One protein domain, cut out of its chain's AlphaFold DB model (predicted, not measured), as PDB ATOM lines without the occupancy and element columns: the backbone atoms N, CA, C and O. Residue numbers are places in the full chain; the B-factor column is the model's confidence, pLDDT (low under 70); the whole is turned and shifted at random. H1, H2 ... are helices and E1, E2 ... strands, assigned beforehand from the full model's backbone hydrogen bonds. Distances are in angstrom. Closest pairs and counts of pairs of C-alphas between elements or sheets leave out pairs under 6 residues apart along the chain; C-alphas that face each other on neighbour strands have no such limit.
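AT A GLANCE: This is residues 12 to 59 of the 109 residues of an uncharacterized protein of Candidatus Niyogibacteria bacterium RIFCSPLOWO2_01_FULL_45_48 (UniProt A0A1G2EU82). The model is a long arched ribbon of two antiparallel strands, E1 and E2, with a small loop at one end that holds the short helix H1. A long stretch with no named element, residues 12 to 31, loops alongside the ribbon and turns back beyond its other end, near Gly 28, before leading into E1. The printed part has 48 residues, with two named strands and one named helix in the order E1, H1, E2; the sheet's order is E1 - E2. The class is mixed, helices and strands, though fewer than half of the printed residues, 20 of 48, are in named elements. It is only just compact, close to loose, with a radius of gyration of the C-alphas of 11.3 A, and elongated, spanning 33 by 21 by 12 A.

HOW THE PARTS SIT: The sheet is made of E1, residues 32 to 39, and E2, residues 52 to 58. They are antiparallel neighbours, with an angle of 156 degrees between their N-to-C directions. C-alphas 33 and 57 face each other at 4.5 A, and C-alphas 38 and 53 at 4.6 A. Across the pair, N 34 and O 56 are within hydrogen-bond range at 2.9 A, and so are N 54 and O 37, also at 2.9 A. E1 bends by 82 degrees at residue 36. Between the two strands in the chain comes H1, residues 43 to 47. The closest C-alphas of E1 and H1 are those of Gly 39 and Ala 46, 7.9 A apart, and their centres are 17.0 A apart. In H1 every O i to N i+4 pair is within hydrogen-bond range.

IN THESE COORDINATES: E1 runs from Lys 32, with its C-alpha at (2.722, -20.538, 23.263), to Gly 39, and measures 17.0 A from first to last C-alpha. E2 runs from Cys 52 to Ala 58, whose C-alpha is at (0.766, -25.393, 23.978), and measures 17.5 A. H1 runs from Trp 43, with its C-alpha at (-5.780, -36.514, 34.104), to Ala 47, and measures 6.1 A.

THE WHOLE: The two C-alphas farthest apart are those of Gly 28 and Ala 48, at 32.9 A. The C-alphas of the first and last printed residues, Ser 12 and Cys 59, are 9.2 A apart. The printed part has no cut. The link from E1 to H1, with 3 residues, is tight, and so is the link from H1 to E2, with 4 residues. The mean pLDDT of the printed part is 95.2, and no printed residue is under 70.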
ATOM      1  N   SER A  12       3.073 -29.299  27.151       95.50
ATOM      2  CA  SER A  12       4.039 -29.562  28.219       95.50
ATOM      3  C   SER A  12       3.766 -28.679  29.429       95.50
ATOM      4  O   SER A  12       3.417 -27.506  29.274       95.50
ATOM      5  N   PHE A  13       3.947 -29.248  30.622       96.06
ATOM      6  CA  PHE A  13       3.595 -28.619  31.896       96.06
ATOM      7  C   PHE A  13       4.761 -28.637  32.903       96.06
ATOM      8  O   PHE A  13       4.656 -29.271  33.955       96.06
ATOM      9  N   PRO A  14       5.915 -28.020  32.583       96.00
ATOM     10  CA  PRO A  14       7.059 -28.007  33.485       96.00
ATOM     11  C   PRO A  14       6.786 -27.171  34.744       96.00
ATOM     12  O   PRO A  14       5.872 -26.340  34.795       96.00
ATOM     13  N   LYS A  15       7.637 -27.354  35.760       95.62
ATOM     14  CA  LYS A  15       7.633 -26.511  36.962       95.62
ATOM     15  C   LYS A  15       7.798 -25.029  36.581       95.62
ATOM     16  O   LYS A  15       8.526 -24.739  35.621       95.62
ATOM     17  N   PRO A  16       7.193 -24.094  37.334       96.12
ATOM     18  CA  PRO A  16       7.249 -22.675  37.006       96.12
ATOM     19  C   PRO A  16       8.679 -22.160  36.836       96.12
ATOM     20  O   PRO A  16       9.552 -22.458  37.647       96.12
ATOM     21  N   GLY A  17       8.931 -21.413  35.761       93.31
ATOM     22  CA  GLY A  17      10.213 -20.750  35.503       93.31
ATOM     23  C   GLY A  17      11.363 -21.665  35.069       93.31
ATOM     24  O   GLY A  17      12.407 -21.159  34.667       93.31
ATOM     25  N   THR A  18      11.189 -22.991  35.077       96.12
ATOM     26  CA  THR A  18      12.281 -23.934  34.758       96.12
ATOM     27  C   THR A  18      12.635 -23.994  33.273       96.12
ATOM     28  O   THR A  18      13.774 -24.285  32.921       96.12
ATOM     29  N   VAL A  19      11.685 -23.684  32.387       95.50
ATOM     30  CA  VAL A  19      11.882 -23.728  30.931       95.50
ATOM     31  C   VAL A  19      11.524 -22.381  30.316       95.50
ATOM     32  O   VAL A  19      10.379 -21.943  30.389       95.50
ATOM     33  N   LYS A  20      12.473 -21.711  29.654       94.31
ATOM     34  CA  LYS A  20      12.222 -20.393  29.038       94.31
ATOM     35  C   LYS A  20      11.441 -20.483  27.726       94.31
ATOM     36  O   LYS A  20      10.523 -19.698  27.514       94.31
ATOM     37  N   LYS A  21      11.775 -21.432  26.855       95.50
ATOM     38  CA  LYS A  21      11.140 -21.631  25.542       95.50
ATOM     39  C   LYS A  21      10.990 -23.125  25.286       95.50
ATOM     40  O   LYS A  21      11.826 -23.902  25.736       95.50
ATOM     41  N   MET A  22       9.952 -23.511  24.550       95.12
ATOM     42  CA  MET A  22       9.749 -24.897  24.145       95.12
ATOM     43  C   MET A  22       9.337 -24.972  22.679       95.12
ATOM     44  O   MET A  22       8.578 -24.135  22.186       95.12
ATOM     45  N   ILE A  23       9.859 -25.985  21.997       96.00
ATOM     46  CA  ILE A  23       9.516 -26.322  20.622       96.00
ATOM     47  C   ILE A  23       8.571 -27.522  20.644       96.00
ATOM     48  O   ILE A  23       8.766 -28.459  21.417       96.00
ATOM     49  N   CYS A  24       7.539 -27.494  19.804       96.06
ATOM     50  CA  CYS A  24       6.612 -28.607  19.674       96.06
ATOM     51  C   CYS A  24       7.334 -29.830  19.093       96.06
ATOM     52  O   CYS A  24       7.854 -29.759  17.978       96.06
ATOM     53  N   GLY A  25       7.304 -30.961  19.796       94.69
ATOM     54  CA  GLY A  25       7.900 -32.206  19.310       94.69
ATOM     55  C   GLY A  25       7.205 -32.723  18.048       94.69
ATOM     56  O   GLY A  25       7.833 -33.349  17.200       94.69
ATOM     57  N   VAL A  26       5.915 -32.429  17.857       95.31
ATOM     58  CA  VAL A  26       5.123 -32.869  16.692       95.31
ATOM     59  C   VAL A  26       5.535 -32.142  15.411       95.31
ATOM     60  O   VAL A  26       5.786 -32.797  14.402       95.31
ATOM     61  N   CYS A  27       5.606 -30.809  15.432       94.06
ATOM     62  CA  CYS A  27       5.762 -30.009  14.213       94.06
ATOM     63  C   CYS A  27       6.968 -29.063  14.192       94.06
ATOM     64  O   CYS A  27       7.194 -28.414  13.176       94.06
ATOM     65  N   GLY A  28       7.725 -28.948  15.285       93.12
ATOM     66  CA  GLY A  28       8.886 -28.059  15.373       93.12
ATOM     67  C   GLY A  28       8.554 -26.572  15.563       93.12
ATOM     68  O   GLY A  28       9.455 -25.743  15.577       93.12
ATOM     69  N   THR A  29       7.278 -26.204  15.718       94.69
ATOM     70  CA  THR A  29       6.865 -24.804  15.924       94.69
ATOM     71  C   THR A  29       7.108 -24.362  17.376       94.69
ATOM     72  O   THR A  29       6.828 -25.147  18.289       94.69
ATOM     73  N   PRO A  30       7.557 -23.114  17.627       96.50
ATOM     74  CA  PRO A  30       7.592 -22.545  18.973       96.50
ATOM     75  C   PRO A  30       6.220 -22.587  19.654       96.50
ATOM     76  O   PRO A  30       5.199 -22.219  19.071       96.50
ATOM     77  N   MET A  31       6.191 -23.054  20.898       97.38
ATOM     78  CA  MET A  31       4.955 -23.200  21.663       97.38
ATOM     79  C   MET A  31       4.572 -21.889  22.351       97.38
ATOM     80  O   MET A  31       5.430 -21.141  22.824       97.38
ATOM     81  N   LYS A  32       3.265 -21.636  22.459       97.38
ATOM     82  CA  LYS A  32       2.722 -20.538  23.263       97.38
ATOM     83  C   LYS A  32       2.821 -20.916  24.736       97.38
ATOM     84  O   LYS A  32       2.435 -22.025  25.096       97.38
ATOM     85  N   VAL A  33       3.307 -20.000  25.571       96.81
ATOM     86  CA  VAL A  33       3.478 -20.232  27.008       96.81
ATOM     87  C   VAL A  33       2.516 -19.383  27.830       96.81
ATOM     88  O   VAL A  33       2.334 -18.200  27.559       96.81
ATOM     89  N   LYS A  34       1.931 -19.988  28.862       96.44
ATOM     90  CA  LYS A  34       1.275 -19.299  29.976       96.44
ATOM     91  C   LYS A  34       2.048 -19.623  31.248       96.44
ATOM     92  O   LYS A  34       2.308 -20.795  31.507       96.44
ATOM     93  N   ARG A  35       2.452 -18.604  32.006       96.94
ATOM     94  CA  ARG A  35       3.290 -18.775  33.202       96.94
ATOM     95  C   ARG A  35       2.453 -18.904  34.464       96.94
ATOM     96  O   ARG A  35       1.398 -18.284  34.544       96.94
ATOM     97  N   ASN A  36       2.966 -19.641  35.450       95.25
ATOM     98  CA  ASN A  36       2.401 -19.715  36.804       95.25
ATOM     99  C   ASN A  36       0.903 -20.081  36.845       95.25
ATOM    100  O   ASN A  36       0.157 -19.591  37.693       95.25
ATOM    101  N   VAL A  37       0.451 -20.943  35.935       95.69
ATOM    102  CA  VAL A  37      -0.932 -21.420  35.886       95.69
ATOM    103  C   VAL A  37      -1.191 -22.323  37.090       95.69
ATOM    104  O   VAL A  37      -0.432 -23.259  37.338       95.69
ATOM    105  N   LEU A  38      -2.266 -22.059  37.835       96.25
ATOM    106  CA  LEU A  38      -2.749 -22.955  38.882       96.25
ATOM    107  C   LEU A  38      -3.764 -23.928  38.287       96.25
ATOM    108  O   LEU A  38      -4.872 -23.539  37.924       96.25
ATOM    109  N   GLY A  39      -3.406 -25.205  38.221       94.69
ATOM    110  CA  GLY A  39      -4.310 -26.223  37.701       94.69
ATOM    111  C   GLY A  39      -3.721 -27.628  37.753       94.69
ATOM    112  O   GLY A  39      -2.592 -27.811  38.219       94.69
ATOM    113  N   PRO A  40      -4.478 -28.627  37.290       94.12
ATOM    114  CA  PRO A  40      -3.949 -29.965  37.092       94.12
ATOM    115  C   PRO A  40      -3.050 -30.009  35.844       94.12
ATOM    116  O   PRO A  40      -3.390 -29.446  34.809       94.12
ATOM    117  N   THR A  41      -1.922 -30.717  35.920       92.44
ATOM    118  CA  THR A  41      -1.013 -30.977  34.783       92.44
ATOM    119  C   THR A  41      -1.307 -32.293  34.060       92.44
ATOM    120  O   THR A  41      -0.656 -32.618  33.070       92.44
ATOM    121  N   GLY A  42      -2.279 -33.070  34.544       90.38
ATOM    122  CA  GLY A  42      -2.630 -34.365  33.977       90.38
ATOM    123  C   GLY A  42      -3.953 -34.900  34.506       90.38
ATOM    124  O   GLY A  42      -4.489 -34.399  35.500       90.38
ATOM    125  N   TRP A  43      -4.461 -35.935  33.837       90.00
ATOM    126  CA  TRP A  43      -5.780 -36.514  34.104       90.00
ATOM    127  C   TRP A  43      -5.935 -36.994  35.552       90.00
ATOM    128  O   TRP A  43      -6.893 -36.610  36.213       90.00
ATOM    129  N   ALA A  44      -4.956 -37.733  36.085       92.38
ATOM    130  CA  ALA A  44      -5.011 -38.240  37.458       92.38
ATOM    131  C   ALA A  44      -5.108 -37.118  38.509       92.38
ATOM    132  O   ALA A  44      -5.867 -37.227  39.469       92.38
ATOM    133  N   MET A  45      -4.388 -36.004  38.321       93.62
ATOM    134  CA  MET A  45      -4.496 -34.861  39.236       93.62
ATOM    135  C   MET A  45      -5.832 -34.138  39.093       93.62
ATOM    136  O   MET A  45      -6.394 -33.724  40.103       93.62
ATOM    137  N   ALA A  46      -6.347 -34.010  37.865       93.81
ATOM    138  CA  ALA A  46      -7.657 -33.420  37.620       93.81
ATOM    139  C   ALA A  46      -8.766 -34.237  38.299       93.81
ATOM    140  O   ALA A  46      -9.580 -33.665  39.019       93.81
ATOM    141  N   ALA A  47      -8.742 -35.563  38.139       95.75
ATOM    142  CA  ALA A  47      -9.683 -36.481  38.776       95.75
ATOM    143  C   ALA A  47      -9.605 -36.420  40.311       95.75
ATOM    144  O   ALA A  47     -10.628 -36.431  40.983       95.75
ATOM    145  N   ALA A  48      -8.399 -36.277  40.870       95.44
ATOM    146  CA  ALA A  48      -8.187 -36.122  42.310       95.44
ATOM    147  C   ALA A  48      -8.444 -34.694  42.843       95.44
ATOM    148  O   ALA A  48      -8.159 -34.423  44.009       95.44
ATOM    149  N   GLY A  49      -8.881 -33.745  42.002       95.00
ATOM    150  CA  GLY A  49      -9.079 -32.341  42.383       95.00
ATOM    151  C   GLY A  49      -7.796 -31.592  42.776       95.00
ATOM    152  O   GLY A  49      -7.857 -30.477  43.298       95.00
ATOM    153  N   ARG A  50      -6.617 -32.175  42.525       94.94
ATOM    154  CA  ARG A  50      -5.320 -31.607  42.902       94.94
ATOM    155  C   ARG A  50      -4.861 -30.575  41.879       94.94
ATOM    156  O   ARG A  50      -4.967 -30.769  40.668       94.94
ATOM    157  N   LYS A  51      -4.289 -29.479  42.375       95.12
ATOM    158  CA  LYS A  51      -3.748 -28.386  41.558       95.12
ATOM    159  C   LYS A  51      -2.333 -28.065  42.008       95.12
ATOM    160  O   LYS A  51      -2.035 -28.085  43.198       95.12
ATOM    161  N   CYS A  52      -1.476 -27.715  41.061       93.69
ATOM    162  CA  CYS A  52      -0.160 -27.164  41.345       93.69
ATOM    163  C   CYS A  52       0.130 -26.001  40.397       93.69
ATOM    164  O   CYS A  52      -0.460 -25.895  39.317       93.69
ATOM    165  N   LYS A  53       1.031 -25.108  40.812       96.62
ATOM    166  CA  LYS A  53       1.545 -24.073  39.915       96.62
ATOM    167  C   LYS A  53       2.476 -24.720  38.895       96.62
ATOM    168  O   LYS A  53       3.386 -25.454  39.272       96.62
ATOM    169  N   HIS A  54       2.264 -24.415  37.625       96.50
ATOM    170  CA  HIS A  54       3.089 -24.885  36.519       96.50
ATOM    171  C   HIS A  54       3.075 -23.870  35.374       96.50
ATOM    172  O   HIS A  54       2.211 -22.996  35.302       96.50
ATOM    173  N   ASP A  55       4.029 -23.988  34.460       97.12
ATOM    174  CA  ASP A  55       3.948 -23.279  33.188       97.12
ATOM    175  C   ASP A  55       3.240 -24.169  32.169       97.12
ATOM    176  O   ASP A  55       3.488 -25.366  32.119       97.12
ATOM    177  N   SER A  56       2.360 -23.606  31.348       96.56
ATOM    178  CA  SER A  56       1.623 -24.339  30.316       96.56
ATOM    179  C   SER A  56       2.143 -23.953  28.941       96.56
ATOM    180  O   SER A  56       1.896 -22.840  28.473       96.56
ATOM    181  N   PHE A  57       2.800 -24.890  28.265       97.56
ATOM    182  CA  PHE A  57       3.190 -24.762  26.867       97.56
ATOM    183  C   PHE A  57       2.188 -25.495  25.982       97.56
ATOM    184  O   PHE A  57       1.927 -26.678  26.188       97.56
ATOM    185  N   ALA A  58       1.667 -24.810  24.966       97.06
ATOM    186  CA  ALA A  58       0.766 -25.393  23.978       97.06
ATOM    187  C   ALA A  58       1.193 -25.020  22.554       97.06
ATOM    188  O   ALA A  58       1.459 -23.855  22.240       97.06
ATOM    189  N   CYS A  59       1.241 -26.012  21.669       97.25
ATOM    190  CA  CYS A  59       1.463 -25.790  20.249       97.25
ATOM    191  C   CYS A  59       0.283 -24.997  19.652       97.25
ATOM    192  O   CYS A  59      -0.874 -25.376  19.859       97.25
TER     193      CYS A  59